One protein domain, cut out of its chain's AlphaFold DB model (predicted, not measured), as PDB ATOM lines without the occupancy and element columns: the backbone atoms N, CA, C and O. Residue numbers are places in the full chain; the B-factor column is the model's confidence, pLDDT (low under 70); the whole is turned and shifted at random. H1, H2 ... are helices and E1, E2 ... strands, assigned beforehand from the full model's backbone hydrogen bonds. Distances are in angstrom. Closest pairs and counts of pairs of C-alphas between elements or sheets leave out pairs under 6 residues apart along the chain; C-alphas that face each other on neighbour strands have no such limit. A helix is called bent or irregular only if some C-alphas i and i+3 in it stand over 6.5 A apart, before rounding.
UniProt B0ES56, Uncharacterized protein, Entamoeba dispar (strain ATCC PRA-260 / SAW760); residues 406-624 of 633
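AT A GLANCE: This is residues 406 to 624 of the 633 residues of an uncharacterized protein of Entamoeba dispar (strain ATCC PRA-260 / SAW760) (UniProt B0ES56). Picture one twisted sheet of eight strands that curls round helix H7, with H1 on the same face as H7 and H2, H3, H4 and H5 over the other face. This makes three layers, helices on both faces of a sheet, and the hairpin E7 and E8 forms one end of the sheet. The printed part has 219 residues with seven named helices and eight named strands, in the order E1 H1 E2 H2 E3 H3 E4 H4 E5 H5 H6 E6 H7 E7 E8; the class is mixed, helices and strands. The mixed sheet runs E2 E1 E3 E4 E5 E6 E8 E7, with E8 and E7 antiparallel and the other neighbours parallel. The whole is compact and rounded, with a radius of gyration of the C-alphas of 16.5 A and spans of 43 by 42 by 36 A.

IN THESE COORDINATES: Find C-alpha 406 at (3.724, -8.036, 30.446), where E1, residues 406 to 411, begins. The other strands are E2, 436 to 442, E3, 475 to 481, E4, 504 to 511 and 20.7 A long, E5, 537 to 542, E6, 572 to 576, E7, 613 to 617, and E8, 620 to 623, ending at C-alpha 623 (-5.107, 9.342, 48.577). The helices are H1, 416 to 430, H2, 455 to 469, H3, 484 to 498, H4, 521 to 534, H5, 547 to 563 and 24.7 A long, H6, 568 to 571, and H7, 590 to 602.

HOW THE PARTS SIT: Start in the sheet at E3 and E4, parallel at 16 degrees, where N 480 and O 509 are 2.8 A apart, within hydrogen-bond range; in the hairpin E7 and E8, N 614 and O 622 are 2.9 A apart. E1, H1, E2 is a strand-helix-strand unit, parallel neighbour strands with a helix between, as are E3, H3, E4, then E4, H4, E5, and E5, H5 H6, E6; E2, H2, E3 is a split one, with E1 between its strands, and each crossover is right-handed. H7 is on the sheet, with C-alphas of Leu 600 and Asn 507 closest to E4 at 7.0 A. H1 touches H7 with residues 426 to 430 alone, about perpendicular at 77 degrees, closest at C-alphas of Ala 430 and Ile 593, 6.2 A. H3 touches H2 at a steep tilt of 60 degrees, closest at C-alphas of Trp 495 and Ser 462, 4.9 A. H3 touches H4 with residues 489 to 493 alone, closest at C-alphas of Phe 489 and Trp 528, 6.3 A. H4 stands up from the sheet at 55 degrees; H5 runs along the strands at a height over the sheet of 11.2 A; H6 only grazes the sheet. H3 and H4 are irregular: C-alphas 490 and 493 are 7.5 A apart, and 523 and 526 are 8.0 A apart. Every O i to N i+4 pair is within hydrogen-bond range in H1, H2, H5 and H7, against 6 of 11 in H3 and 8 of 10 in H4; H6 is too short for such a pair.

THE WHOLE: The two C-alphas farthest apart, those of Asn 446 and His 564, are 44.5 A apart. The printed part has no cut, and its long links are E2 to H2 and E6 to H7. The mean pLDDT of the printed part is 79.4; 34 residues are under 70, among them 515 to 522, 559 to 570 and 581 to 588.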
ATOM      1  N   ALA A 406       5.128  -7.719  30.709       90.44
ATOM      2  CA  ALA A 406       3.724  -8.036  30.446       90.44
ATOM      3  C   ALA A 406       2.825  -7.545  31.586       90.44
ATOM      4  O   ALA A 406       3.036  -7.887  32.750       90.44
ATOM      5  N   ILE A 407       1.779  -6.791  31.242       93.06
ATOM      6  CA  ILE A 407       0.709  -6.409  32.168       93.06
ATOM      7  C   ILE A 407      -0.508  -7.273  31.853       93.06
ATOM      8  O   ILE A 407      -1.133  -7.106  30.810       93.06
ATOM      9  N   ILE A 408      -0.866  -8.173  32.766       94.50
ATOM     10  CA  ILE A 408      -2.018  -9.065  32.625       94.50
ATOM     11  C   ILE A 408      -3.165  -8.536  33.482       94.50
ATOM     12  O   ILE A 408      -3.123  -8.621  34.707       94.50
ATOM     13  N   TYR A 409      -4.216  -8.030  32.846       94.19
ATOM     14  CA  TYR A 409      -5.449  -7.615  33.498       94.19
ATOM     15  C   TYR A 409      -6.495  -8.735  33.476       94.19
ATOM     16  O   TYR A 409      -6.986  -9.127  32.418       94.19
ATOM     17  N   LEU A 410      -6.850  -9.250  34.653       93.62
ATOM     18  CA  LEU A 410      -7.873 -10.273  34.839       93.62
ATOM     19  C   LEU A 410      -9.220  -9.634  35.172       93.62
ATOM     20  O   LEU A 410      -9.339  -8.848  36.118       93.62
ATOM     21  N   THR A 411     -10.258 -10.034  34.435       89.75
ATOM     22  CA  THR A 411     -11.630  -9.602  34.707       89.75
ATOM     23  C   THR A 411     -12.635 -10.754  34.630       89.75
ATOM     24  O   THR A 411     -12.685 -11.513  33.660       89.75
ATOM     25  N   GLY A 412     -13.467 -10.868  35.669       83.56
ATOM     26  CA  GLY A 412     -14.626 -11.765  35.735       83.56
ATOM     27  C   GLY A 412     -15.913 -11.116  35.219       83.56
ATOM     28  O   GLY A 412     -16.979 -11.721  35.267       83.56
ATOM     29  N   SER A 413     -15.839  -9.874  34.725       80.69
ATOM     30  CA  SER A 413     -17.022  -9.105  34.341       80.69
ATOM     31  C   SER A 413     -17.743  -9.699  33.134       80.69
ATOM     32  O   SER A 413     -17.132 -10.083  32.134       80.69
ATOM     33  N   ILE A 414     -19.072  -9.677  33.198       77.00
ATOM     34  CA  ILE A 414     -19.969 -10.004  32.086       77.00
ATOM     35  C   ILE A 414     -19.879  -8.941  30.969       77.00
ATOM     36  O   ILE A 414     -20.049  -9.244  29.789       77.00
ATOM     37  N   HIS A 415     -19.546  -7.692  31.310       79.31
ATOM     38  CA  HIS A 415     -19.462  -6.576  30.364       79.31
ATOM     39  C   HIS A 415     -18.067  -6.473  29.720       79.31
ATOM     40  O   HIS A 415     -17.288  -5.567  30.018       79.31
ATOM     41  N   LYS A 416     -17.755  -7.414  28.817       81.81
ATOM     42  CA  LYS A 416     -16.424  -7.562  28.190       81.81
ATOM     43  C   LYS A 416     -15.915  -6.282  27.522       81.81
ATOM     44  O   LYS A 416     -14.833  -5.810  27.860       81.81
ATOM     45  N   GLU A 417     -16.714  -5.692  26.631       80.75
ATOM     46  CA  GLU A 417     -16.319  -4.482  25.894       80.75
ATOM     47  C   GLU A 417     -16.059  -3.294  26.824       80.75
ATOM     48  O   GLU A 417     -15.115  -2.541  26.612       80.75
ATOM     49  N   GLN A 418     -16.863  -3.133  27.876       81.12
ATOM     50  CA  GLN A 418     -16.699  -2.031  28.822       81.12
ATOM     51  C   GLN A 418     -15.352  -2.122  29.552       81.12
ATOM     52  O   GLN A 418     -14.628  -1.134  29.638       81.12
ATOM     53  N   ARG A 419     -14.959  -3.323  29.996       83.69
ATOM     54  CA  ARG A 419     -13.665  -3.540  30.663       83.69
ATOM     55  C   ARG A 419     -12.470  -3.380  29.730       83.69
ATOM     56  O   ARG A 419     -11.446  -2.857  30.153       83.69
ATOM     57  N   GLN A 420     -12.603  -3.785  28.467       86.69
ATOM     58  CA  GLN A 420     -11.578  -3.534  27.445       86.69
ATOM     59  C   GLN A 420     -11.359  -2.038  27.251       86.69
ATOM     60  O   GLN A 420     -10.220  -1.584  27.192       86.69
ATOM     61  N   LYS A 421     -12.451  -1.272  27.201       84.38
ATOM     62  CA  LYS A 421     -12.411   0.180  27.058       84.38
ATOM     63  C   LYS A 421     -11.775   0.874  28.254       84.38
ATOM     64  O   LYS A 421     -10.910   1.720  28.073       84.38
ATOM     65  N   GLU A 422     -12.176   0.500  29.462       81.81
ATOM     66  CA  GLU A 422     -11.609   1.029  30.704       81.81
ATOM     67  C   GLU A 422     -10.102   0.763  30.806       81.81
ATOM     68  O   GLU A 422      -9.324   1.673  31.086       81.81
ATOM     69  N   PHE A 423      -9.679  -0.467  30.507       87.00
ATOM     70  CA  PHE A 423      -8.266  -0.830  30.538       87.00
ATOM     71  C   PHE A 423      -7.459  -0.127  29.439       87.00
ATOM     72  O   PHE A 423      -6.372   0.381  29.704       87.00
ATOM     73  N   ALA A 424      -7.998  -0.025  28.221       85.88
ATOM     74  CA  ALA A 424      -7.367   0.732  27.142       85.88
ATOM     75  C   ALA A 424      -7.189   2.210  27.508       85.88
ATOM     76  O   ALA A 424      -6.121   2.782  27.304       85.88
ATOM     77  N   GLN A 425      -8.223   2.814  28.096       83.25
ATOM     78  CA  GLN A 425      -8.208   4.210  28.510       83.25
ATOM     79  C   GLN A 425      -7.163   4.464  29.602       83.25
ATOM     80  O   GLN A 425      -6.466   5.478  29.559       83.25
ATOM     81  N   PHE A 426      -7.010   3.526  30.539       85.31
ATOM     82  CA  PHE A 426      -5.924   3.541  31.515       85.31
ATOM     83  C   PHE A 426      -4.547   3.538  30.842       85.31
ATOM     84  O   PHE A 426      -3.720   4.393  31.143       85.31
ATOM     85  N   LEU A 427      -4.313   2.632  29.890       85.69
ATOM     86  CA  LEU A 427      -3.031   2.537  29.182       85.69
ATOM     87  C   LEU A 427      -2.723   3.792  28.355       85.69
ATOM     88  O   LEU A 427      -1.577   4.240  28.330       85.69
ATOM     89  N   ALA A 428      -3.742   4.383  27.722       80.25
ATOM     90  CA  ALA A 428      -3.606   5.617  26.948       80.25
ATOM     91  C   ALA A 428      -3.144   6.795  27.819       80.25
ATOM     92  O   ALA A 428      -2.308   7.592  27.398       80.25
ATOM     93  N   LEU A 429      -3.684   6.903  29.035       80.25
ATOM     94  CA  LEU A 429      -3.315   7.950  29.988       80.25
ATOM     95  C   LEU A 429      -1.977   7.676  30.672       80.25
ATOM     96  O   LEU A 429      -1.218   8.608  30.923       80.25
ATOM     97  N   ALA A 430      -1.678   6.406  30.938       81.06
ATOM     98  CA  ALA A 430      -0.437   5.978  31.563       81.06
ATOM     99  C   ALA A 430       0.801   6.199  30.680       81.06
ATOM    100  O   ALA A 430       1.895   6.356  31.216       81.06
ATOM    101  N   LYS A 431       0.633   6.223  29.345       77.88
ATOM    102  CA  LYS A 431       1.719   6.411  28.364       77.88
ATOM    103  C   LYS A 431       2.888   5.446  28.595       77.88
ATOM    104  O   LYS A 431       4.041   5.858  28.698       77.88
ATOM    105  N   PHE A 432       2.571   4.157  28.712       78.44
ATOM    106  CA  PHE A 432       3.582   3.113  28.873       78.44
ATOM    107  C   PHE A 432       4.561   3.079  27.684       78.44
ATOM    108  O   PHE A 432       4.142   3.349  26.554       78.44
ATOM    109  N   PRO A 433       5.841   2.731  27.919       73.31
ATOM    110  CA  PRO A 433       6.801   2.529  26.844       73.31
ATOM    111  C   PRO A 433       6.408   1.323  25.984       73.31
ATOM    112  O   PRO A 433       5.642   0.453  26.402       73.31
ATOM    113  N   GLU A 434       6.949   1.253  24.768       68.94
ATOM    114  CA  GLU A 434       6.597   0.206  23.799       68.94
ATOM    115  C   GLU A 434       7.013  -1.207  24.223       68.94
ATOM    116  O   GLU A 434       6.493  -2.188  23.692       68.94
ATOM    117  N   THR A 435       7.910  -1.313  25.202       75.38
ATOM    118  CA  THR A 435       8.367  -2.561  25.823       75.38
ATOM    119  C   THR A 435       7.324  -3.215  26.732       75.38
ATOM    120  O   THR A 435       7.523  -4.343  27.197       75.38
ATOM    121  N   VAL A 436       6.190  -2.540  26.961       81.56
ATOM    122  CA  VAL A 436       5.067  -3.039  27.755       81.56
ATOM    123  C   VAL A 436       4.019  -3.724  26.878       81.56
ATOM    124  O   VAL A 436       3.464  -3.129  25.953       81.56
ATOM    125  N   PHE A 437       3.666  -4.959  27.239       85.31
ATOM    126  CA  PHE A 437       2.643  -5.774  26.585       85.31
ATOM    127  C   PHE A 437       1.362  -5.813  27.418       85.31
ATOM    128  O   PHE A 437       1.295  -6.548  28.409       85.31
ATOM    129  N   PRO A 438       0.322  -5.054  27.040       89.31
ATOM    130  CA  PRO A 438      -0.940  -5.080  27.752       89.31
ATOM    131  C   PRO A 438      -1.829  -6.236  27.275       89.31
ATOM    132  O   PRO A 438      -2.208  -6.343  26.103       89.31
ATOM    133  N   ILE A 439      -2.200  -7.095  28.218       91.62
ATOM    134  CA  ILE A 439      -3.000  -8.297  28.001       91.62
ATOM    135  C   ILE A 439      -4.239  -8.208  28.885       91.62
ATOM    136  O   ILE A 439      -4.125  -8.032  30.092       91.62
ATOM    137  N   ILE A 440      -5.427  -8.363  28.307       92.00
ATOM    138  CA  ILE A 440      -6.685  -8.484  29.047       92.00
ATOM    139  C   ILE A 440      -7.230  -9.906  28.921       92.00
ATOM    140  O   ILE A 440      -7.382 -10.438  27.822       92.00
ATOM    141  N   CYS A 441      -7.530 -10.532  30.054       92.31
ATOM    142  CA  CYS A 441      -8.089 -11.873  30.131       92.31
ATOM    143  C   CYS A 441      -9.501 -11.816  30.720       92.31
ATOM    144  O   CYS A 441      -9.701 -11.499  31.896       92.31
ATOM    145  N   HIS A 442     -10.483 -12.137  29.883       90.88
ATOM    146  CA  HIS A 442     -11.877 -12.274  30.269       90.88
ATOM    147  C   HIS A 442     -12.155 -13.716  30.669       90.88
ATOM    148  O   HIS A 442     -12.166 -14.620  29.829       90.88
ATOM    149  N   LEU A 443     -12.419 -13.904  31.958       89.69
ATOM    150  CA  LEU A 443     -12.728 -15.210  32.532       89.69
ATOM    151  C   LEU A 443     -14.206 -15.584  32.332       89.69
ATOM    152  O   LEU A 443     -14.523 -16.771  32.277       89.69
ATOM    153  N   SER A 444     -15.093 -14.595  32.153       84.69
ATOM    154  CA  SER A 444     -16.539 -14.785  31.969       84.69
ATOM    155  C   SER A 444     -16.897 -15.537  30.682       84.69
ATOM    156  O   SER A 444     -16.515 -15.164  29.564       84.69
ATOM    157  N   GLN A 445     -17.700 -16.585  30.836       80.44
ATOM    158  CA  GLN A 445     -18.083 -17.499  29.763       80.44
ATOM    159  C   GLN A 445     -19.471 -17.110  29.257       80.44
ATOM    160  O   GLN A 445     -20.369 -16.944  30.060       80.44
ATOM    161  N   ASN A 446     -19.666 -16.917  27.948       71.88
ATOM    162  CA  ASN A 446     -20.992 -16.640  27.355       71.88
ATOM    163  C   ASN A 446     -21.838 -15.540  28.046       71.88
ATOM    164  O   ASN A 446     -23.061 -15.590  27.997       71.88
ATOM    165  N   ASN A 447     -21.192 -14.517  28.621       71.00
ATOM    166  CA  ASN A 447     -21.827 -13.447  29.411       71.00
ATOM    167  C   ASN A 447     -22.421 -13.911  30.757       71.00
ATOM    168  O   ASN A 447     -23.284 -13.244  31.321       71.00
ATOM    169  N   GLU A 448     -21.916 -15.012  31.290       78.75
ATOM    170  CA  GLU A 448     -22.210 -15.528  32.621       78.75
ATOM    171  C   GLU A 448     -21.011 -15.319  33.548       78.75
ATOM    172  O   GLU A 448     -19.871 -15.097  33.113       78.75
ATOM    173  N   THR A 449     -21.278 -15.369  34.851       79.56
ATOM    174  CA  THR A 449     -20.232 -15.337  35.871       79.56
ATOM    175  C   THR A 449     -19.289 -16.527  35.683       79.56
ATOM    176  O   THR A 449     -19.763 -17.643  35.469       79.56
ATOM    177  N   PRO A 450     -17.968 -16.320  35.750       82.88
ATOM    178  CA  PRO A 450     -17.006 -17.400  35.578       82.88
ATOM    179  C   PRO A 450     -17.133 -18.467  36.672       82.88
ATOM    180  O   PRO A 450     -17.176 -18.145  37.859       82.88
ATOM    181  N   ASP A 451     -17.105 -19.739  36.271       85.25
ATOM    182  CA  ASP A 451     -16.837 -20.834  37.201       85.25
ATOM    183  C   ASP A 451     -15.327 -20.921  37.456       85.25
ATOM    184  O   ASP A 451     -14.540 -21.324  36.596       85.25
ATOM    185  N   TYR A 452     -14.908 -20.496  38.647       86.56
ATOM    186  CA  TYR A 452     -13.504 -20.516  39.043       86.56
ATOM    187  C   TYR A 452     -13.008 -21.885  39.508       86.56
ATOM    188  O   TYR A 452     -11.805 -22.017  39.728       86.56
ATOM    189  N   ASP A 453     -13.880 -22.878  39.694       84.88
ATOM    190  CA  ASP A 453     -13.469 -24.258  39.982       84.88
ATOM    191  C   ASP A 453     -13.201 -25.072  38.707       84.88
ATOM    192  O   ASP A 453     -12.698 -26.192  38.799       84.88
ATOM    193  N   ASP A 454     -13.467 -24.507  37.524       86.38
ATOM    194  CA  ASP A 454     -13.292 -25.220  36.264       86.38
ATOM    195  C   ASP A 454     -11.799 -25.452  35.923       86.38
ATOM    196  O   ASP A 454     -11.054 -24.492  35.669       86.38
ATOM    197  N   PRO A 455     -11.338 -26.718  35.851       86.56
ATOM    198  CA  PRO A 455      -9.943 -27.037  35.561       86.56
ATOM    199  C   PRO A 455      -9.521 -26.637  34.141       86.56
ATOM    200  O   PRO A 455      -8.352 -26.317  33.921       86.56
ATOM    201  N   TYR A 456     -10.438 -26.607  33.169       86.50
ATOM    202  CA  TYR A 456     -10.123 -26.184  31.804       86.50
ATOM    203  C   TYR A 456      -9.807 -24.693  31.741       86.50
ATOM    204  O   TYR A 456      -8.917 -24.285  30.993       86.50
ATOM    205  N   LEU A 457     -10.478 -23.877  32.559       87.88
ATOM    206  CA  LEU A 457     -10.154 -22.457  32.678       87.88
ATOM    207  C   LEU A 457      -8.748 -22.259  33.271       87.88
ATOM    208  O   LEU A 457      -8.005 -21.385  32.820       87.88
ATOM    209  N   HIS A 458      -8.353 -23.090  34.241       89.69
ATOM    210  CA  HIS A 458      -7.014 -23.033  34.837       89.69
ATOM    211  C   HIS A 458      -5.928 -23.454  33.842       89.69
ATOM    212  O   HIS A 458      -4.914 -22.768  33.719       89.69
ATOM    213  N   ILE A 459      -6.154 -24.540  33.092       86.75
ATOM    214  CA  ILE A 459      -5.248 -25.005  32.030       86.75
ATOM    215  C   ILE A 459      -5.109 -23.934  30.946       86.75
ATOM    216  O   ILE A 459      -3.996 -23.618  30.530       86.75
ATOM    217  N   ALA A 460      -6.218 -23.324  30.520       85.38
ATOM    218  CA  ALA A 460      -6.190 -22.264  29.520       85.38
ATOM    219  C   ALA A 460      -5.331 -21.072  29.980       85.38
ATOM    220  O   ALA A 460      -4.592 -20.501  29.178       85.38
ATOM    221  N   PHE A 461      -5.385 -20.715  31.268       89.38
ATOM    222  CA  PHE A 461      -4.559 -19.643  31.832       89.38
ATOM    223  C   PHE A 461      -3.087 -20.031  31.967       89.38
ATOM    224  O   PHE A 461      -2.220 -19.214  31.667       89.38
ATOM    225  N   SER A 462      -2.795 -21.282  32.322       88.69
ATOM    226  CA  SER A 462      -1.427 -21.808  32.309       88.69
ATOM    227  C   SER A 462      -0.818 -21.753  30.897       88.69
ATOM    228  O   SER A 462       0.271 -21.211  30.711       88.69
ATOM    229  N   ASN A 463      -1.576 -22.158  29.870       84.75
ATOM    230  CA  ASN A 463      -1.153 -22.066  28.466       84.75
ATOM    231  C   ASN A 463      -0.942 -20.613  28.003       84.75
ATOM    232  O   ASN A 463      -0.046 -20.337  27.203       84.75
ATOM    233  N   LEU A 464      -1.765 -19.672  28.488       87.06
ATOM    234  CA  LEU A 464      -1.570 -18.240  28.242       87.06
ATOM    235  C   LEU A 464      -0.234 -17.769  28.822       87.06
ATOM    236  O   LEU A 464       0.541 -17.133  28.110       87.06
ATOM    237  N   LEU A 465       0.039 -18.088  30.091       87.75
ATOM    238  CA  LEU A 465       1.291 -17.713  30.743       87.75
ATOM    239  C   LEU A 465       2.487 -18.306  30.005       87.75
ATOM    240  O   LEU A 465       3.381 -17.558  29.631       87.75
ATOM    241  N   GLN A 466       2.464 -19.599  29.686       86.38
ATOM    242  CA  GLN A 466       3.527 -20.240  28.911       86.38
ATOM    243  C   GLN A 466       3.793 -19.527  27.574       86.38
ATOM    244  O   GLN A 466       4.941 -19.290  27.197       86.38
ATOM    245  N   SER A 467       2.728 -19.111  26.893       84.44
ATOM    246  CA  SER A 467       2.821 -18.374  25.635       84.44
ATOM    247  C   SER A 467       3.412 -16.972  25.797       84.44
ATOM    248  O   SER A 467       4.163 -16.527  24.932       84.44
ATOM    249  N   ILE A 468       3.151 -16.286  26.912       85.25
ATOM    250  CA  ILE A 468       3.813 -15.015  27.255       85.25
ATOM    251  C   ILE A 468       5.299 -15.244  27.551       85.25
ATOM    252  O   ILE A 468       6.147 -14.477  27.108       85.25
ATOM    253  N   LEU A 469       5.640 -16.323  28.253       83.75
ATOM    254  CA  LEU A 469       7.035 -16.652  28.556       83.75
ATOM    255  C   LEU A 469       7.844 -16.956  27.289       83.75
ATOM    256  O   LEU A 469       9.016 -16.594  27.198       83.75
ATOM    257  N   SER A 470       7.202 -17.530  26.267       81.81
ATOM    258  CA  SER A 470       7.837 -17.793  24.971       81.81
ATOM    259  C   SER A 470       8.297 -16.530  24.223       81.81
ATOM    260  O   SER A 470       9.122 -16.632  23.315       81.81
ATOM    261  N   THR A 471       7.824 -15.334  24.607       76.88
ATOM    262  CA  THR A 471       8.195 -14.057  23.964       76.88
ATOM    263  C   THR A 471       9.420 -13.379  24.579       76.88
ATOM    264  O   THR A 471       9.715 -12.225  24.249       76.88
ATOM    265  N   GLN A 472      10.144 -14.103  25.448       77.31
ATOM    266  CA  GLN A 472      11.275 -13.604  26.242       77.31
ATOM    267  C   GLN A 472      10.869 -12.503  27.238       77.31
ATOM    268  O   GLN A 472      11.681 -11.667  27.625       77.31
ATOM    269  N   THR A 473       9.602 -12.495  27.659       82.12
ATOM    270  CA  THR A 473       9.127 -11.606  28.723       82.12
ATOM    271  C   THR A 473       9.691 -12.071  30.064       82.12
ATOM    272  O   THR A 473       9.394 -13.181  30.504       82.12
ATOM    273  N   GLN A 474      10.490 -11.227  30.717       82.62
ATOM    274  CA  GLN A 474      11.104 -11.535  32.017       82.62
ATOM    275  C   GLN A 474      10.253 -11.040  33.191       82.62
ATOM    276  O   GLN A 474      10.236 -11.662  34.255       82.62
ATOM    277  N   HIS A 475       9.511  -9.949  32.985       87.88
ATOM    278  CA  HIS A 475       8.748  -9.275  34.029       87.88
ATOM    279  C   HIS A 475       7.249  -9.382  33.769       87.88
ATOM    280  O   HIS A 475       6.759  -9.033  32.693       87.88
ATOM    281  N   ILE A 476       6.501  -9.850  34.767       91.81
ATOM    282  CA  ILE A 476       5.043  -9.980  34.697       91.81
ATOM    283  C   ILE A 476       4.418  -9.198  35.850       91.81
ATOM    284  O   ILE A 476       4.772  -9.372  37.014       91.81
ATOM    285  N   SER A 477       3.445  -8.351  35.532       94.06
ATOM    286  CA  SER A 477       2.584  -7.698  36.513       94.06
ATOM    287  C   SER A 477       1.137  -8.125  36.294       94.06
ATOM    288  O   SER A 477       0.620  -8.041  35.182       94.06
ATOM    289  N   ILE A 478       0.474  -8.583  37.352       94.81
ATOM    290  CA  ILE A 478      -0.899  -9.089  37.300       94.81
ATOM    291  C   ILE A 478      -1.821  -8.100  38.008       94.81
ATOM    292  O   ILE A 478      -1.613  -7.777  39.174       94.81
ATOM    293  N   ILE A 479      -2.863  -7.652  37.312       93.88
ATOM    294  CA  ILE A 479      -3.941  -6.826  37.852       93.88
ATOM    295  C   ILE A 479      -5.180  -7.712  37.988       93.88
ATOM    296  O   ILE A 479      -5.759  -8.140  36.993       93.88
ATOM    297  N   ALA A 480      -5.598  -7.984  39.220       91.50
ATOM    298  CA  ALA A 480      -6.806  -8.728  39.546       91.50
ATOM    299  C   ALA A 480      -7.887  -7.773  40.064       91.50
ATOM    300  O   ALA A 480      -7.621  -6.926  40.916       91.50
ATOM    301  N   THR A 481      -9.117  -7.923  39.575       87.69
ATOM    302  CA  THR A 481     -10.268  -7.137  40.039       87.69
ATOM    303  C   THR A 481     -11.272  -8.031  40.742       87.69
ATOM    304  O   THR A 481     -11.577  -9.111  40.243       87.69
ATOM    305  N   SER A 482     -11.857  -7.558  41.846       83.31
ATOM    306  CA  SER A 482     -13.046  -8.193  42.418       83.31
ATOM    307  C   SER A 482     -12.787  -9.650  42.837       83.31
ATOM    308  O   SER A 482     -11.993  -9.931  43.735       83.31
ATOM    309  N   ASP A 483     -13.451 -10.582  42.176       83.50
ATOM    310  CA  ASP A 483     -13.465 -12.017  42.390       83.50
ATOM    311  C   ASP A 483     -12.390 -12.756  41.579       83.50
ATOM    312  O   ASP A 483     -12.107 -13.918  41.862       83.50
ATOM    313  N   THR A 484     -11.699 -12.108  40.633       89.19
ATOM    314  CA  THR A 484     -10.632 -12.777  39.858       89.19
ATOM    315  C   THR A 484      -9.409 -13.120  40.697       89.19
ATOM    316  O   THR A 484      -8.571 -13.922  40.292       89.19
ATOM    317  N   LEU A 485      -9.286 -12.517  41.878       87.12
ATOM    318  CA  LEU A 485      -8.282 -12.918  42.846       87.12
ATOM    319  C   LEU A 485      -8.504 -14.384  43.283       87.12
ATOM    320  O   LEU A 485      -7.544 -15.139  43.406       87.12
ATOM    321  N   LEU A 486      -9.762 -14.824  43.421       84.62
ATOM    322  CA  LEU A 486     -10.102 -16.216  43.733       84.62
ATOM    323  C   LEU A 486      -9.617 -17.183  42.650       84.62
ATOM    324  O   LEU A 486      -9.062 -18.240  42.954       84.62
ATOM    325  N   PHE A 487      -9.797 -16.801  41.389       88.94
ATOM    326  CA  PHE A 487      -9.313 -17.568  40.248       88.94
ATOM    327  C   PHE A 487      -7.799 -17.794  40.291       88.94
ATOM    328  O   PHE A 487      -7.338 -18.923  40.106       88.94
ATOM    329  N   LEU A 488      -7.022 -16.739  40.568       89.19
ATOM    330  CA  LEU A 488      -5.563 -16.838  40.667       89.19
ATOM    331  C   LEU A 488      -5.134 -17.863  41.718       89.19
ATOM    332  O   LEU A 488      -4.211 -18.635  41.473       89.19
ATOM    333  N   PHE A 489      -5.827 -17.910  42.856       84.75
ATOM    334  CA  PHE A 489      -5.525 -18.881  43.905       84.75
ATOM    335  C   PHE A 489      -5.882 -20.307  43.517       84.75
ATOM    336  O   PHE A 489      -5.063 -21.204  43.701       84.75
ATOM    337  N   LYS A 490      -7.078 -20.529  42.965       86.12
ATOM    338  CA  LYS A 490      -7.516 -21.874  42.564       86.12
ATOM    339  C   LYS A 490      -6.637 -22.459  41.457       86.12
ATOM    340  O   LYS A 490      -6.380 -23.657  41.464       86.12
ATOM    341  N   SER A 491      -6.137 -21.609  40.562       89.19
ATOM    342  CA  SER A 491      -5.264 -22.010  39.453       89.19
ATOM    343  C   SER A 491      -3.771 -22.068  39.806       89.19
ATOM    344  O   SER A 491      -2.993 -22.586  39.008       89.19
ATOM    345  N   TYR A 492      -3.351 -21.573  40.981       89.00
ATOM    346  CA  TYR A 492      -1.939 -21.378  41.347       89.00
ATOM    347  C   TYR A 492      -1.066 -22.625  41.162       89.00
ATOM    348  O   TYR A 492       0.038 -22.547  40.622       89.00
ATOM    349  N   SER A 493      -1.559 -23.791  41.578       85.88
ATOM    350  CA  SER A 493      -0.810 -25.052  41.496       85.88
ATOM    351  C   SER A 493      -0.447 -25.454  40.062       85.88
ATOM    352  O   SER A 493       0.545 -26.151  39.868       85.88
ATOM    353  N   LEU A 494      -1.214 -25.001  39.065       85.94
ATOM    354  CA  LEU A 494      -1.021 -25.355  37.658       85.94
ATOM    355  C   LEU A 494      -0.026 -24.457  36.928       85.94
ATOM    356  O   LEU A 494       0.612 -24.925  35.989       85.94
ATOM    357  N   TRP A 495       0.087 -23.184  37.308       86.62
ATOM    358  CA  TRP A 495       0.965 -22.237  36.612       86.62
ATOM    359  C   TRP A 495       2.190 -21.814  37.419       86.62
ATOM    360  O   TRP A 495       3.150 -21.317  36.838       86.62
ATOM    361  N   SER A 496       2.213 -22.031  38.737       86.44
ATOM    362  CA  SER A 496       3.389 -21.721  39.565       86.44
ATOM    363  C   SER A 496       4.637 -22.499  39.147       86.44
ATOM    364  O   SER A 496       5.742 -21.985  39.268       86.44
ATOM    365  N   THR A 497       4.468 -23.701  38.591       83.69
ATOM    366  CA  THR A 497       5.557 -24.524  38.045       83.69
ATOM    367  C   THR A 497       6.200 -23.936  36.791       83.69
ATOM    368  O   THR A 497       7.299 -24.346  36.436       83.69
ATOM    369  N   LEU A 498       5.537 -22.989  36.116       81.88
ATOM    370  CA  LEU A 498       6.078 -22.304  34.939       81.88
ATOM    371  C   LEU A 498       7.031 -21.161  35.310       81.88
ATOM    372  O   LEU A 498       7.736 -20.645  34.444       81.88
ATOM    373  N   ILE A 499       7.030 -20.730  36.572       81.81
ATOM    374  CA  ILE A 499       7.803 -19.576  37.025       81.81
ATOM    375  C   ILE A 499       9.111 -20.075  37.620       81.81
ATOM    376  O   ILE A 499       9.152 -20.592  38.734       81.81
ATOM    377  N   ASN A 500      10.175 -19.905  36.841       76.75
ATOM    378  CA  ASN A 500      11.547 -20.221  37.227       76.75
ATOM    379  C   ASN A 500      12.277 -18.958  37.707       76.75
ATOM    380  O   ASN A 500      11.780 -17.847  37.543       76.75
ATOM    381  N   ASP A 501      13.503 -19.115  38.211       70.50
ATOM    382  CA  ASP A 501      14.334 -18.005  38.709       70.50
ATOM    383  C   ASP A 501      14.597 -16.891  37.676       70.50
ATOM    384  O   ASP A 501      14.949 -15.780  38.055       70.50
ATOM    385  N   SER A 502      14.412 -17.158  36.380       69.88
ATOM    386  CA  SER A 502      14.562 -16.182  35.291       69.88
ATOM    387  C   SER A 502      13.312 -15.337  35.014       69.88
ATOM    388  O   SER A 502      13.359 -14.451  34.164       69.88
ATOM    389  N   ILE A 503      12.177 -15.652  35.643       79.50
ATOM    390  CA  ILE A 503      10.881 -15.009  35.406       79.50
ATOM    391  C   ILE A 503      10.387 -14.448  36.730       79.50
ATOM    392  O   ILE A 503      10.247 -15.166  37.721       79.50
ATOM    393  N   HIS A 504      10.065 -13.161  36.746       83.50
ATOM    394  CA  HIS A 504       9.655 -12.479  37.962       83.50
ATOM    395  C   HIS A 504       8.229 -11.953  37.845       83.50
ATOM    396  O   HIS A 504       7.905 -11.158  36.962       83.50
ATOM    397  N   ILE A 505       7.374 -12.354  38.792       88.62
ATOM    398  CA  ILE A 505       6.135 -11.621  39.048       88.62
ATOM    399  C   ILE A 505       6.499 -10.407  39.895       88.62
ATOM    400  O   ILE A 505       6.692 -10.503  41.110       88.62
ATOM    401  N   ASP A 506       6.609  -9.250  39.252       89.62
ATOM    402  CA  ASP A 506       6.989  -8.020  39.935       89.62
ATOM    403  C   ASP A 506       5.876  -7.511  40.839       89.62
ATOM    404  O   ASP A 506       6.119  -7.185  42.002       89.62
ATOM    405  N   ASN A 507       4.656  -7.455  40.309       92.12
ATOM    406  CA  ASN A 507       3.535  -6.824  40.981       92.12
ATOM    407  C   ASN A 507       2.276  -7.687  40.889       92.12
ATOM    408  O   ASN A 507       1.844  -8.061  39.800       92.12
ATOM    409  N   LEU A 508       1.642  -7.919  42.036       93.00
ATOM    410  CA  LEU A 508       0.247  -8.338  42.130       93.00
ATOM    411  C   LEU A 508      -0.586  -7.148  42.607       93.00
ATOM    412  O   LEU A 508      -0.493  -6.734  43.762       93.00
ATOM    413  N   ILE A 509      -1.388  -6.591  41.709       92.94
ATOM    414  CA  ILE A 509      -2.278  -5.466  41.977       92.94
ATOM    415  C   ILE A 509      -3.690  -6.010  42.145       92.94
ATOM    416  O   ILE A 509      -4.251  -6.584  41.217       92.94
ATOM    417  N   VAL A 510      -4.275  -5.824  43.322       89.81
ATOM    418  CA  VAL A 510      -5.644  -6.242  43.627       89.81
ATOM    419  C   VAL A 510      -6.509  -4.998  43.740       89.81
ATOM    420  O   VAL A 510      -6.226  -4.131  44.561       89.81
ATOM    421  N   ILE A 511      -7.562  -4.906  42.936       88.00
ATOM    422  CA  ILE A 511      -8.492  -3.776  42.941       88.00
ATOM    423  C   ILE A 511      -9.859  -4.256  43.415       88.00
ATOM    424  O   ILE A 511     -10.456  -5.143  42.800       88.00
ATOM    425  N   ASN A 512     -10.341  -3.636  44.491       81.38
ATOM    426  CA  ASN A 512     -11.614  -3.897  45.150       81.38
ATOM    427  C   ASN A 512     -11.910  -5.397  45.297       81.38
ATOM    428  O   ASN A 512     -12.794  -5.899  44.606       81.38
ATOM    429  N   PRO A 513     -11.148  -6.127  46.130       80.06
ATOM    430  CA  PRO A 513     -11.403  -7.546  46.341       80.06
ATOM    431  C   PRO A 513     -12.858  -7.755  46.779       80.06
ATOM    432  O   PRO A 513     -13.358  -7.009  47.619       80.06
ATOM    433  N   ILE A 514     -13.535  -8.751  46.204       75.56
ATOM    434  CA  ILE A 514     -14.843  -9.189  46.708       75.56
ATOM    435  C   ILE A 514     -14.648  -9.892  48.042       75.56
ATOM    436  O   ILE A 514     -13.581 -10.442  48.314       75.56
ATOM    437  N   ASP A 515     -15.680  -9.834  48.883       65.69
ATOM    438  CA  ASP A 515     -15.645 -10.483  50.176       65.69
ATOM    439  C   ASP A 515     -15.376 -11.974  49.961       65.69
ATOM    440  O   ASP A 515     -16.019 -12.640  49.148       65.69
ATOM    441  N   ILE A 516     -14.418 -12.498  50.718       61.97
ATOM    442  CA  ILE A 516     -14.025 -13.906  50.692       61.97
ATOM    443  C   ILE A 516     -14.666 -14.644  51.892       61.97
ATOM    444  O   ILE A 516     -13.987 -15.442  52.545       61.97
ATOM    445  N   PRO A 517     -15.942 -14.430  52.289       48.66
ATOM    446  CA  PRO A 517     -16.517 -15.234  53.339       48.66
ATOM    447  C   PRO A 517     -16.891 -16.553  52.663       48.66
ATOM    448  O   PRO A 517     -17.717 -16.552  51.759       48.66
ATOM    449  N   THR A 518     -16.275 -17.663  53.089       49.53
ATOM    450  CA  THR A 518     -16.599 -19.084  52.768       49.53
ATOM    451  C   THR A 518     -15.600 -19.880  51.927       49.53
ATOM    452  O   THR A 518     -15.812 -21.081  51.750       49.53
ATOM    453  N   ILE A 519     -14.458 -19.334  51.488       54.47
ATOM    454  CA  ILE A 519     -13.397 -20.248  51.029       54.47
ATOM    455  C   ILE A 519     -12.947 -21.051  52.243       54.47
ATOM    456  O   ILE A 519     -12.585 -20.474  53.267       54.47
ATOM    457  N   ASN A 520     -12.964 -22.379  52.118       57.44
ATOM    458  CA  ASN A 520     -12.329 -23.312  53.044       57.44
ATOM    459  C   ASN A 520     -10.852 -22.910  53.202       57.44
ATOM    460  O   ASN A 520      -9.981 -23.370  52.467       57.44
ATOM    461  N   TYR A 521     -10.583 -21.993  54.131       58.31
ATOM    462  CA  TYR A 521      -9.282 -21.382  54.399       58.31
ATOM    463  C   TYR A 521      -8.204 -22.449  54.575       58.31
ATOM    464  O   TYR A 521      -7.096 -22.330  54.058       58.31
ATOM    465  N   SER A 522      -8.566 -23.537  55.254       63.91
ATOM    466  CA  SER A 522      -7.716 -24.706  55.456       63.91
ATOM    467  C   SER A 522      -7.233 -25.330  54.146       63.91
ATOM    468  O   SER A 522      -6.102 -25.804  54.094       63.91
ATOM    469  N   ARG A 523      -8.054 -25.311  53.089       71.31
ATOM    470  CA  ARG A 523      -7.780 -26.010  51.832       71.31
ATOM    471  C   ARG A 523      -6.713 -25.317  50.987       71.31
ATOM    472  O   ARG A 523      -5.892 -26.016  50.413       71.31
ATOM    473  N   TYR A 524      -6.696 -23.983  50.947       70.94
ATOM    474  CA  TYR A 524      -5.812 -23.224  50.043       70.94
ATOM    475  C   TYR A 524      -4.768 -22.357  50.762       70.94
ATOM    476  O   TYR A 524      -3.985 -21.675  50.106       70.94
ATOM    477  N   LYS A 525      -4.690 -22.386  52.103       74.50
ATOM    478  CA  LYS A 525      -3.763 -21.548  52.894       74.50
ATOM    479  C   LYS A 525      -2.327 -21.537  52.344       74.50
ATOM    480  O   LYS A 525      -1.709 -20.477  52.272       74.50
ATOM    481  N   LYS A 526      -1.793 -22.709  51.979       77.00
ATOM    482  CA  LYS A 526      -0.416 -22.866  51.486       77.00
ATOM    483  C   LYS A 526      -0.204 -22.182  50.133       77.00
ATOM    484  O   LYS A 526       0.810 -21.510  49.951       77.00
ATOM    485  N   ASP A 527      -1.165 -22.306  49.226       79.06
ATOM    486  CA  ASP A 527      -1.092 -21.719  47.884       79.06
ATOM    487  C   ASP A 527      -1.166 -20.192  47.950       79.06
ATOM    488  O   ASP A 527      -0.404 -19.500  47.283       79.06
ATOM    489  N   TRP A 528      -1.992 -19.659  48.856       76.38
ATOM    490  CA  TRP A 528      -2.071 -18.221  49.119       76.38
ATOM    491  C   TRP A 528      -0.747 -17.630  49.607       76.38
ATOM    492  O   TRP A 528      -0.302 -16.600  49.104       76.38
ATOM    493  N   ILE A 529      -0.115 -18.280  50.590       77.62
ATOM    494  CA  ILE A 529       1.202 -17.870  51.098       77.62
ATOM    495  C   ILE A 529       2.208 -17.863  49.954       77.62
ATOM    496  O   ILE A 529       2.927 -16.883  49.777       77.62
ATOM    497  N   SER A 530       2.217 -18.947  49.178       82.56
ATOM    498  CA  SER A 530       3.175 -19.155  48.097       82.56
ATOM    499  C   SER A 530       3.035 -18.080  47.015       82.56
ATOM    500  O   SER A 530       4.040 -17.481  46.635       82.56
ATOM    501  N   LEU A 531       1.804 -17.736  46.613       83.25
ATOM    502  CA  LEU A 531       1.544 -16.664  45.650       83.25
ATOM    503  C   LEU A 531       2.079 -15.308  46.127       83.25
ATOM    504  O   LEU A 531       2.779 -14.622  45.385       83.25
ATOM    505  N   PHE A 532       1.781 -14.912  47.368       81.06
ATOM    506  CA  PHE A 532       2.257 -13.629  47.892       81.06
ATOM    507  C   PHE A 532       3.776 -13.592  48.071       81.06
ATOM    508  O   PHE A 532       4.379 -12.534  47.920       81.06
ATOM    509  N   THR A 533       4.410 -14.729  48.375       80.06
ATOM    510  CA  THR A 533       5.876 -14.804  48.445       80.06
ATOM    511  C   THR A 533       6.543 -14.781  47.074       80.06
ATOM    512  O   THR A 533       7.664 -14.281  46.972       80.06
ATOM    513  N   LEU A 534       5.860 -15.293  46.046       84.81
ATOM    514  CA  LEU A 534       6.326 -15.307  44.661       84.81
ATOM    515  C   LEU A 534       6.364 -13.895  44.063       84.81
ATOM    516  O   LEU A 534       7.245 -13.577  43.271       84.81
ATOM    517  N   CYS A 535       5.423 -13.039  44.467       86.69
ATOM    518  CA  CYS A 535       5.359 -11.660  44.005       86.69
ATOM    519  C   CYS A 535       6.434 -10.799  44.686       86.69
ATOM    520  O   CYS A 535       6.594 -10.811  45.912       86.69
ATOM    521  N   LYS A 536       7.147  -9.972  43.914       86.50
ATOM    522  CA  LYS A 536       8.085  -8.992  44.485       86.50
ATOM    523  C   LYS A 536       7.352  -7.910  45.280       86.50
ATOM    524  O   LYS A 536       7.866  -7.489  46.319       86.50
ATOM    525  N   ARG A 537       6.154  -7.514  44.842       88.50
ATOM    526  CA  ARG A 537       5.248  -6.615  45.561       88.50
ATOM    527  C   ARG A 537       3.783  -6.995  45.359       88.50
ATOM    528  O   ARG A 537       3.371  -7.450  44.295       88.50
ATOM    529  N   THR A 538       2.977  -6.766  46.387       89.50
ATOM    530  CA  THR A 538       1.520  -6.860  46.338       89.50
ATOM    531  C   THR A 538       0.929  -5.526  46.768       89.50
ATOM    532  O   THR A 538       1.277  -5.009  47.826       89.50
ATOM    533  N   THR A 539       0.046  -4.955  45.954       90.81
ATOM    534  CA  THR A 539      -0.667  -3.712  46.277       90.81
ATOM    535  C   THR A 539      -2.165  -3.955  46.206       90.81
ATOM    536  O   THR A 539      -2.656  -4.465  45.203       90.81
ATOM    537  N   ILE A 540      -2.888  -3.599  47.263       89.00
ATOM    538  CA  ILE A 540      -4.338  -3.764  47.359       89.00
ATOM    539  C   ILE A 540      -4.975  -2.378  47.372       89.00
ATOM    540  O   ILE A 540      -4.801  -1.638  48.333       89.00
ATOM    541  N   TYR A 541      -5.730  -2.048  46.331       88.44
ATOM    542  CA  TYR A 541      -6.584  -0.869  46.275       88.44
ATOM    543  C   TYR A 541      -7.986  -1.263  46.718       88.44
ATOM    544  O   TYR A 541      -8.628  -2.099  46.077       88.44
ATOM    545  N   SER A 542      -8.477  -0.697  47.813       85.50
ATOM    546  CA  SER A 542      -9.823  -1.001  48.290       85.50
ATOM    547  C   SER A 542     -10.428   0.143  49.085       85.50
ATOM    548  O   SER A 542      -9.715   1.002  49.590       85.50
ATOM    549  N   LEU A 543     -11.752   0.147  49.167       79.31
ATOM    550  CA  LEU A 543     -12.504   1.043  50.032       79.31
ATOM    551  C   LEU A 543     -12.260   0.593  51.475       79.31
ATOM    552  O   LEU A 543     -12.452  -0.590  51.772       79.31
ATOM    553  N   THR A 544     -11.837   1.480  52.381       69.81
ATOM    554  CA  THR A 544     -11.598   1.063  53.781       69.81
ATOM    555  C   THR A 544     -12.871   0.601  54.480       69.81
ATOM    556  O   THR A 544     -12.815  -0.212  55.401       69.81
ATOM    557  N   SER A 545     -14.024   1.052  53.987       69.00
ATOM    558  CA  SER A 545     -15.350   0.576  54.383       69.00
ATOM    559  C   SER A 545     -15.706  -0.828  53.864       69.00
ATOM    560  O   SER A 545     -16.675  -1.427  54.337       69.00
ATOM    561  N   SER A 546     -14.950  -1.384  52.911       73.06
ATOM    562  CA  SER A 546     -15.235  -2.697  52.333       73.06
ATOM    563  C   SER A 546     -14.873  -3.821  53.303       73.06
ATOM    564  O   SER A 546     -13.703  -4.065  53.609       73.06
ATOM    565  N   LEU A 547     -15.893  -4.569  53.729       72.62
ATOM    566  CA  LEU A 547     -15.756  -5.747  54.593       72.62
ATOM    567  C   LEU A 547     -14.763  -6.772  54.012       72.62
ATOM    568  O   LEU A 547     -13.963  -7.366  54.732       72.62
ATOM    569  N   ALA A 548     -14.745  -6.889  52.684       70.69
ATOM    570  CA  ALA A 548     -13.841  -7.744  51.932       70.69
ATOM    571  C   ALA A 548     -12.363  -7.393  52.120       70.69
ATOM    572  O   ALA A 548     -11.516  -8.273  52.281       70.69
ATOM    573  N   ALA A 549     -12.050  -6.096  52.104       69.69
ATOM    574  CA  ALA A 549     -10.698  -5.593  52.296       69.69
ATOM    575  C   ALA A 549     -10.207  -5.901  53.707       69.69
ATOM    576  O   ALA A 549      -9.079  -6.356  53.891       69.69
ATOM    577  N   ILE A 550     -11.089  -5.697  54.689       72.19
ATOM    578  CA  ILE A 550     -10.833  -5.983  56.099       72.19
ATOM    579  C   ILE A 550     -10.582  -7.481  56.287       72.19
ATOM    580  O   ILE A 550      -9.583  -7.862  56.894       72.19
ATOM    581  N   HIS A 551     -11.419  -8.345  55.711       74.81
ATOM    582  CA  HIS A 551     -11.242  -9.795  55.779       74.81
ATOM    583  C   HIS A 551      -9.962 -10.277  55.083       74.81
ATOM    584  O   HIS A 551      -9.238 -11.113  55.633       74.81
ATOM    585  N   LEU A 552      -9.637  -9.733  53.906       75.25
ATOM    586  CA  LEU A 552      -8.394 -10.040  53.195       75.25
ATOM    587  C   LEU A 552      -7.172  -9.596  54.007       75.25
ATOM    588  O   LEU A 552      -6.210 -10.350  54.152       75.25
ATOM    589  N   LEU A 553      -7.217  -8.403  54.590       72.12
ATOM    590  CA  LEU A 553      -6.178  -7.904  55.480       72.12
ATOM    591  C   LEU A 553      -6.015  -8.805  56.707       72.12
ATOM    592  O   LEU A 553      -4.895  -9.190  57.039       72.12
ATOM    593  N   GLU A 554      -7.109  -9.139  57.393       73.12
ATOM    594  CA  GLU A 554      -7.077 -10.040  58.542       73.12
ATOM    595  C   GLU A 554      -6.450 -11.379  58.175       73.12
ATOM    596  O   GLU A 554      -5.653 -11.920  58.944       73.12
ATOM    597  N   PHE A 555      -6.797 -11.911  57.004       72.69
ATOM    598  CA  PHE A 555      -6.204 -13.123  56.467       72.69
ATOM    599  C   PHE A 555      -4.688 -12.963  56.302       72.69
ATOM    600  O   PHE A 555      -3.924 -13.765  56.845       72.69
ATOM    601  N   ILE A 556      -4.244 -11.902  55.624       71.19
ATOM    602  CA  ILE A 556      -2.823 -11.642  55.382       71.19
ATOM    603  C   ILE A 556      -2.082 -11.475  56.730       71.19
ATOM    604  O   ILE A 556      -1.027 -12.073  56.947       71.19
ATOM    605  N   LEU A 557      -2.666 -10.782  57.711       71.12
ATOM    606  CA  LEU A 557      -2.103 -10.633  59.060       71.12
ATOM    607  C   LEU A 557      -2.080 -11.945  59.867       71.12
ATOM    608  O   LEU A 557      -1.109 -12.208  60.583       71.12
ATOM    609  N   LYS A 558      -3.111 -12.795  59.766       70.56
ATOM    610  CA  LYS A 558      -3.143 -14.132  60.398       70.56
ATOM    611  C   LYS A 558      -2.053 -15.030  59.814       70.56
ATOM    612  O   LYS A 558      -1.347 -15.708  60.563       70.56
ATOM    613  N   VAL A 559      -1.860 -14.977  58.498       65.62
ATOM    614  CA  VAL A 559      -0.771 -15.669  57.802       65.62
ATOM    615  C   VAL A 559       0.595 -15.201  58.318       65.62
ATOM    616  O   VAL A 559       1.408 -16.056  58.681       65.62
ATOM    617  N   LYS A 560       0.809 -13.882  58.472       64.25
ATOM    618  CA  LYS A 560       2.038 -13.296  59.051       64.25
ATOM    619  C   LYS A 560       2.414 -13.934  60.380       64.25
ATOM    620  O   LYS A 560       3.535 -14.405  60.563       64.25
ATOM    621  N   ARG A 561       1.450 -13.943  61.308       67.19
ATOM    622  CA  ARG A 561       1.642 -14.435  62.677       67.19
ATOM    623  C   ARG A 561       2.012 -15.915  62.693       67.19
ATOM    624  O   ARG A 561       2.779 -16.324  63.551       67.19
ATOM    625  N   SER A 562       1.505 -16.696  61.738       63.75
ATOM    626  CA  SER A 562       1.749 -18.140  61.690       63.75
ATOM    627  C   SER A 562       3.111 -18.560  61.125       63.75
ATOM    628  O   SER A 562       3.479 -19.714  61.303       63.75
ATOM    629  N   LEU A 563       3.854 -17.668  60.454       57.78
ATOM    630  CA  LEU A 563       5.076 -18.041  59.721       57.78
ATOM    631  C   LEU A 563       6.360 -17.356  60.207       57.78
ATOM    632  O   LEU A 563       7.417 -17.638  59.656       57.78
ATOM    633  N   HIS A 564       6.302 -16.439  61.182       56.66
ATOM    634  CA  HIS A 564       7.459 -15.619  61.600       56.66
ATOM    635  C   HIS A 564       8.208 -14.931  60.431       56.66
ATOM    636  O   HIS A 564       9.367 -14.537  60.557       56.66
ATOM    637  N   LEU A 565       7.542 -14.735  59.287       55.44
ATOM    638  CA  LEU A 565       8.090 -14.058  58.114       55.44
ATOM    639  C   LEU A 565       7.980 -12.542  58.315       55.44
ATOM    640  O   LEU A 565       7.022 -11.903  57.881       55.44
ATOM    641  N   ASN A 566       8.954 -11.957  59.010       53.06
ATOM    642  CA  ASN A 566       8.992 -10.508  59.224       53.06
ATOM    643  C   ASN A 566       9.326  -9.723  57.938       53.06
ATOM    644  O   ASN A 566       8.870  -8.592  57.802       53.06
ATOM    645  N   SER A 567      10.050 -10.316  56.979       54.56
ATOM    646  CA  SER A 567      10.535  -9.633  55.764       54.56
ATOM    647  C   SER A 567       9.540  -9.591  54.594       54.56
ATOM    648  O   SER A 567       9.625  -8.697  53.757       54.56
ATOM    649  N   SER A 568       8.571 -10.512  54.510       54.00
ATOM    650  CA  SER A 568       7.643 -10.576  53.364       54.00
ATOM    651  C   SER A 568       6.575  -9.476  53.372       54.00
ATOM    652  O   SER A 568       6.004  -9.174  52.331       54.00
ATOM    653  N   PHE A 569       6.332  -8.832  54.514       56.47
ATOM    654  CA  PHE A 569       5.277  -7.823  54.661       56.47
ATOM    655  C   PHE A 569       5.715  -6.397  54.330       56.47
ATOM    656  O   PHE A 569       4.851  -5.544  54.167       56.47
ATOM    657  N   GLU A 570       7.011  -6.123  54.158       62.19
ATOM    658  CA  GLU A 570       7.458  -4.860  53.538       62.19
ATOM    659  C   GLU A 570       7.067  -4.775  52.053       62.19
ATOM    660  O   GLU A 570       7.152  -3.719  51.430       62.19
ATOM    661  N   LYS A 571       6.641  -5.905  51.475       76.31
ATOM    662  CA  LYS A 571       6.194  -6.027  50.089       76.31
ATOM    663  C   LYS A 571       4.686  -5.827  49.920       76.31
ATOM    664  O   LYS A 571       4.218  -5.938  48.795       76.31
ATOM    665  N   LEU A 572       3.933  -5.572  50.993       84.62
ATOM    666  CA  LEU A 572       2.481  -5.396  50.940       84.62
ATOM    667  C   LEU A 572       2.094  -3.940  51.195       84.62
ATOM    668  O   LEU A 572       2.294  -3.448  52.304       84.62
ATOM    669  N   ASP A 573       1.448  -3.322  50.211       87.44
ATOM    670  CA  ASP A 573       0.867  -1.985  50.311       87.44
ATOM    671  C   ASP A 573      -0.666  -2.067  50.251       87.44
ATOM    672  O   ASP A 573      -1.223  -2.749  49.390       87.44
ATOM    673  N   ILE A 574      -1.362  -1.365  51.145       86.25
ATOM    674  CA  ILE A 574      -2.826  -1.253  51.148       86.25
ATOM    675  C   ILE A 574      -3.188   0.210  50.956       86.25
ATOM    676  O   ILE A 574      -2.758   1.066  51.727       86.25
ATOM    677  N   ILE A 575      -3.956   0.490  49.913       87.62
ATOM    678  CA  ILE A 575      -4.308   1.836  49.489       87.62
ATOM    679  C   ILE A 575      -5.818   1.998  49.574       87.62
ATOM    680  O   ILE A 575      -6.574   1.321  48.874       87.62
ATOM    681  N   ASP A 576      -6.223   2.919  50.435       84.75
ATOM    682  CA  ASP A 576      -7.583   3.407  50.545       84.75
ATOM    683  C   ASP A 576      -7.932   4.288  49.341       84.75
ATOM    684  O   ASP A 576      -7.252   5.282  49.055       84.75
ATOM    685  N   VAL A 577      -9.001   3.901  48.650       83.19
ATOM    686  CA  VAL A 577      -9.553   4.603  47.488       83.19
ATOM    687  C   VAL A 577     -10.909   5.257  47.770       83.19
ATOM    688  O   VAL A 577     -11.564   5.674  46.823       83.19
ATOM    689  N   ASP A 578     -11.331   5.380  49.036       77.00
ATOM    690  CA  ASP A 578     -12.619   5.995  49.414       77.00
ATOM    691  C   ASP A 578     -12.779   7.435  48.890       77.00
ATOM    692  O   ASP A 578     -13.886   7.839  48.530       77.00
ATOM    693  N   ASP A 579     -11.675   8.185  48.796       71.94
ATOM    694  CA  ASP A 579     -11.651   9.573  48.308       71.94
ATOM    695  C   ASP A 579     -11.561   9.675  46.765       71.94
ATOM    696  O   ASP A 579     -11.526  10.780  46.219       71.94
ATOM    697  N   LEU A 580     -11.502   8.547  46.042       70.81
ATOM    698  CA  LEU A 580     -11.554   8.511  44.578       70.81
ATOM    699  C   LEU A 580     -13.003   8.285  44.112       70.81
ATOM    700  O   LEU A 580     -13.704   7.426  44.643       70.81
ATOM    701  N   ASP A 581     -13.448   9.030  43.092       59.38
ATOM    702  CA  ASP A 581     -14.807   8.909  42.542       59.38
ATOM    703  C   ASP A 581     -15.157   7.449  42.182       59.38
ATOM    704  O   ASP A 581     -14.558   6.816  41.310       59.38
ATOM    705  N   GLN A 582     -16.172   6.921  42.871       54.28
ATOM    706  CA  GLN A 582     -16.410   5.487  43.089       54.28
ATOM    707  C   GLN A 582     -16.977   4.714  41.887       54.28
ATOM    708  O   GLN A 582     -17.217   3.510  41.979       54.28
ATOM    709  N   THR A 583     -17.255   5.373  40.761       48.25
ATOM    710  CA  THR A 583     -18.096   4.772  39.714       48.25
ATOM    711  C   THR A 583     -17.326   3.972  38.665       48.25
ATOM    712  O   THR A 583     -17.942   3.140  38.011       48.25
ATOM    713  N   ASN A 584     -16.000   4.135  38.545       55.16
ATOM    714  CA  ASN A 584     -15.132   3.333  37.669       55.16
ATOM    715  C   ASN A 584     -13.708   3.266  38.257       55.16
ATOM    716  O   ASN A 584     -13.124   4.300  38.547       55.16
ATOM    717  N   TYR A 585     -13.099   2.086  38.424       54.00
ATOM    718  CA  TYR A 585     -11.733   1.988  38.992       54.00
ATOM    719  C   TYR A 585     -10.639   2.449  38.027       54.00
ATOM    720  O   TYR A 585      -9.631   2.993  38.453       54.00
ATOM    721  N   PHE A 586     -10.869   2.300  36.725       54.88
ATOM    722  CA  PHE A 586     -10.118   3.022  35.698       54.88
ATOM    723  C   PHE A 586     -10.814   4.339  35.337       54.88
ATOM    724  O   PHE A 586     -10.729   4.803  34.198       54.88
ATOM    725  N   SER A 587     -11.541   4.939  36.292       53.88
ATOM    726  CA  SER A 587     -11.925   6.341  36.171       53.88
ATOM    727  C   SER A 587     -10.668   7.139  35.868       53.88
ATOM    728  O   SER A 587      -9.560   6.792  36.276       53.88
ATOM    729  N   LEU A 588     -10.859   8.198  35.094       58.97
ATOM    730  CA  LEU A 588      -9.832   9.072  34.535       58.97
ATOM    731  C   LEU A 588      -9.143   9.914  35.627       58.97
ATOM    732  O   LEU A 588      -8.818  11.079  35.412       58.97
ATOM    733  N   ASN A 589      -8.981   9.360  36.826       71.38
ATOM    734  CA  ASN A 589      -8.303   9.980  37.934       71.38
ATOM    735  C   ASN A 589      -6.795   9.852  37.710       71.38
ATOM    736  O   ASN A 589      -6.184   8.813  37.962       71.38
ATOM    737  N   GLU A 590      -6.207  10.937  37.219       74.75
ATOM    738  CA  GLU A 590      -4.784  11.049  36.904       74.75
ATOM    739  C   GLU A 590      -3.884  10.626  38.079       74.75
ATOM    740  O   GLU A 590      -2.864   9.977  37.863       74.75
ATOM    741  N   VAL A 591      -4.305  10.891  39.323       79.44
ATOM    742  CA  VAL A 591      -3.551  10.537  40.536       79.44
ATOM    743  C   VAL A 591      -3.462   9.023  40.719       79.44
ATOM    744  O   VAL A 591      -2.397   8.496  41.028       79.44
ATOM    745  N   PHE A 592      -4.569   8.312  40.506       82.69
ATOM    746  CA  PHE A 592      -4.597   6.852  40.592       82.69
ATOM    747  C   PHE A 592      -3.765   6.205  39.480       82.69
ATOM    748  O   PHE A 592      -3.003   5.269  39.719       82.69
ATOM    749  N   ILE A 593      -3.873   6.735  38.259       82.69
ATOM    750  CA  ILE A 593      -3.136   6.231  37.095       82.69
ATOM    751  C   ILE A 593      -1.635   6.406  37.305       82.69
ATOM    752  O   ILE A 593      -0.877   5.455  37.118       82.69
ATOM    753  N   GLN A 594      -1.204   7.591  37.733       82.75
ATOM    754  CA  GLN A 594       0.203   7.875  37.979       82.75
ATOM    755  C   GLN A 594       0.772   7.005  39.114       82.75
ATOM    756  O   GLN A 594       1.896   6.515  38.997       82.75
ATOM    757  N   ASP A 595      -0.008   6.723  40.162       87.12
ATOM    758  CA  ASP A 595       0.398   5.808  41.235       87.12
ATOM    759  C   ASP A 595       0.610   4.367  40.730       87.12
ATOM    760  O   ASP A 595       1.617   3.726  41.058       87.12
ATOM    761  N   ILE A 596      -0.284   3.870  39.867       87.94
ATOM    762  CA  ILE A 596      -0.120   2.559  39.223       87.94
ATOM    763  C   ILE A 596       1.089   2.552  38.280       87.94
ATOM    764  O   ILE A 596       1.830   1.569  38.261       87.94
ATOM    765  N   VAL A 597       1.322   3.619  37.512       86.06
ATOM    766  CA  VAL A 597       2.498   3.731  36.632       86.06
ATOM    767  C   VAL A 597       3.787   3.651  37.444       86.06
ATOM    768  O   VAL A 597       4.699   2.911  37.074       86.06
ATOM    769  N   GLU A 598       3.861   4.344  38.582       83.62
ATOM    770  CA  GLU A 598       5.039   4.289  39.446       83.62
ATOM    771  C   GLU A 598       5.283   2.899  40.048       83.62
ATOM    772  O   GLU A 598       6.435   2.495  40.243       83.62
ATOM    773  N   LEU A 599       4.210   2.156  40.321       87.75
ATOM    774  CA  LEU A 599       4.286   0.771  40.767       87.75
ATOM    775  C   LEU A 599       4.735  -0.172  39.639       87.75
ATOM    776  O   LEU A 599       5.620  -0.997  39.851       87.75
ATOM    777  N   LEU A 600       4.152  -0.052  38.447       86.06
ATOM    778  CA  LEU A 600       4.401  -0.966  37.330       86.06
ATOM    779  C   LEU A 600       5.770  -0.753  36.678       86.06
ATOM    780  O   LEU A 600       6.459  -1.732  36.423       86.06
ATOM    781  N   LEU A 601       6.176   0.498  36.439       79.81
ATOM    782  CA  LEU A 601       7.432   0.803  35.741       79.81
ATOM    783  C   LEU A 601       8.643   0.856  36.670       79.81
ATOM    784  O   LEU A 601       9.726   0.419  36.300       79.81
ATOM    785  N   PHE A 602       8.481   1.399  37.879       81.88
ATOM    786  CA  PHE A 602       9.616   1.620  38.782       81.88
ATOM    787  C   PHE A 602       9.638   0.669  39.975       81.88
ATOM    788  O   PHE A 602      10.575   0.730  40.774       81.88
ATOM    789  N   ASN A 603       8.609  -0.171  40.138       80.62
ATOM    790  CA  ASN A 603       8.447  -1.057  41.289       80.62
ATOM    791  C   ASN A 603       8.719  -0.312  42.613       80.62
ATOM    792  O   ASN A 603       9.458  -0.779  43.492       80.62
ATOM    793  N   LYS A 604       8.163   0.904  42.738       83.38
ATOM    794  CA  LYS A 604       8.304   1.750  43.931       83.38
ATOM    795  C   LYS A 604       7.310   1.314  45.013       83.38
ATOM    796  O   LYS A 604       6.135   1.116  44.710       83.38
ATOM    797  N   PRO A 605       7.736   1.172  46.283       84.19
ATOM    798  CA  PRO A 605       6.802   0.926  47.380       84.19
ATOM    799  C   PRO A 605       5.943   2.168  47.600       84.19
ATOM    800  O   PRO A 605       6.436   3.279  47.411       84.19
ATOM    801  N   ALA A 606       4.705   2.007  48.066       85.56
ATOM    802  CA  ALA A 606       3.762   3.098  48.346       85.56
ATOM    803  C   ALA A 606       4.389   4.286  49.097       85.56
ATOM    804  O   ALA A 606       4.212   5.445  48.719       85.56
ATOM    805  N   ARG A 607       5.234   4.019  50.101       83.25
ATOM    806  CA  ARG A 607       5.943   5.076  50.849       83.25
ATOM    807  C   ARG A 607       6.808   5.995  49.968       83.25
ATOM    808  O   ARG A 607       6.901   7.188  50.254       83.25
ATOM    809  N   LEU A 608       7.405   5.456  48.900       82.69
ATOM    810  CA  LEU A 608       8.265   6.163  47.940       82.69
ATOM    811  C   LEU A 608       7.525   6.608  46.669       82.69
ATOM    812  O   LEU A 608       8.148   7.230  45.807       82.69
ATOM    813  N   ARG A 609       6.237   6.270  46.535       83.56
ATOM    814  CA  ARG A 609       5.389   6.725  45.429       83.56
ATOM    815  C   ARG A 609       4.907   8.162  45.647       83.56
ATOM    816  O   ARG A 609       5.227   8.773  46.675       83.56
ATOM    817  N   MET A 610       4.174   8.690  44.669       74.44
ATOM    818  CA  MET A 610       3.566  10.023  44.594       74.44
ATOM    819  C   MET A 610       3.312  10.757  45.918       74.44
ATOM    820  O   MET A 610       2.916  10.201  46.948       74.44
ATOM    821  N   THR A 611       3.438  12.083  45.862       64.88
ATOM    822  CA  THR A 611       3.210  12.975  47.005       64.88
ATOM    823  C   THR A 611       1.766  13.022  47.491       64.88
ATOM    824  O   THR A 611       1.540  13.496  48.595       64.88
ATOM    825  N   SER A 612       0.790  12.565  46.715       73.50
ATOM    826  CA  SER A 612      -0.617  12.491  47.134       73.50
ATOM    827  C   SER A 612      -0.918  11.276  48.018       73.50
ATOM    828  O   SER A 612      -1.930  11.267  48.711       73.50
ATOM    829  N   LEU A 613      -0.055  10.254  48.025       82.44
ATOM    830  CA  LEU A 613      -0.308   8.998  48.727       82.44
ATOM    831  C   LEU A 613       0.184   9.058  50.183       82.44
ATOM    832  O   LEU A 613       1.338   8.748  50.470       82.44
ATOM    833  N   GLN A 614      -0.657   9.467  51.128       83.12
ATOM    834  CA  GLN A 614      -0.246   9.649  52.523       83.12
ATOM    835  C   GLN A 614      -0.300   8.341  53.315       83.12
ATOM    836  O   GLN A 614      -1.279   7.606  53.259       83.12
ATOM    837  N   GLN A 615       0.753   8.063  54.084       84.62
ATOM    838  CA  GLN A 615       0.800   6.919  54.990       84.62
ATOM    839  C   GLN A 615       0.099   7.276  56.303       84.62
ATOM    840  O   GLN A 615       0.505   8.232  56.963       84.62
ATOM    841  N   TYR A 616      -0.902   6.493  56.709       81.88
ATOM    842  CA  TYR A 616      -1.559   6.670  58.012       81.88
ATOM    843  C   TYR A 616      -1.195   5.567  59.015       81.88
ATOM    844  O   TYR A 616      -1.222   5.789  60.222       81.88
ATOM    845  N   SER A 617      -0.814   4.378  58.538       77.00
ATOM    846  CA  SER A 617      -0.227   3.316  59.365       77.00
ATOM    847  C   SER A 617       0.753   2.475  58.538       77.00
ATOM    848  O   SER A 617       0.893   2.704  57.341       77.00
ATOM    849  N   SER A 618       1.497   1.550  59.160       76.75
ATOM    850  CA  SER A 618       2.725   0.962  58.584       76.75
ATOM    851  C   SER A 618       2.633   0.591  57.096       76.75
ATOM    852  O   SER A 618       3.466   1.039  56.320       76.75
ATOM    853  N   ASN A 619       1.599  -0.148  56.691       78.81
ATOM    854  CA  ASN A 619       1.399  -0.576  55.301       78.81
ATOM    855  C   ASN A 619       0.127   0.008  54.682       78.81
ATOM    856  O   ASN A 619      -0.333  -0.486  53.656       78.81
ATOM    857  N   PHE A 620      -0.459   1.018  55.321       83.00
ATOM    858  CA  PHE A 620      -1.709   1.591  54.867       83.00
ATOM    859  C   PHE A 620      -1.552   3.039  54.462       83.00
ATOM    860  O   PHE A 620      -0.978   3.872  55.176       83.00
ATOM    861  N   PHE A 621      -2.133   3.315  53.313       87.25
ATOM    862  CA  PHE A 621      -1.998   4.559  52.608       87.25
ATOM    863  C   PHE A 621      -3.371   5.034  52.157       87.25
ATOM    864  O   PHE A 621      -4.263   4.224  51.933       87.25
ATOM    865  N   LYS A 622      -3.532   6.343  52.017       86.75
ATOM    866  CA  LYS A 622      -4.753   6.966  51.520       86.75
ATOM    867  C   LYS A 622      -4.399   8.048  50.509       86.75
ATOM    868  O   LYS A 622      -3.399   8.752  50.682       86.75
ATOM    869  N   PHE A 623      -5.210   8.189  49.465       83.94
ATOM    870  CA  PHE A 623      -5.107   9.342  48.577       83.94
ATOM    871  C   PHE A 623      -5.544  10.608  49.309       83.94
ATOM    872  O   PHE A 623      -6.634  10.680  49.858       83.94
ATOM    873  N   SER A 624      -4.677  11.613  49.314       75.75
ATOM    874  CA  SER A 624      -4.964  12.932  49.856       75.75
ATOM    875  C   SER A 624      -4.859  13.972  48.751       75.75
ATOM    876  O   SER A 624      -3.917  13.964  47.955       75.75
TER     877      SER A 624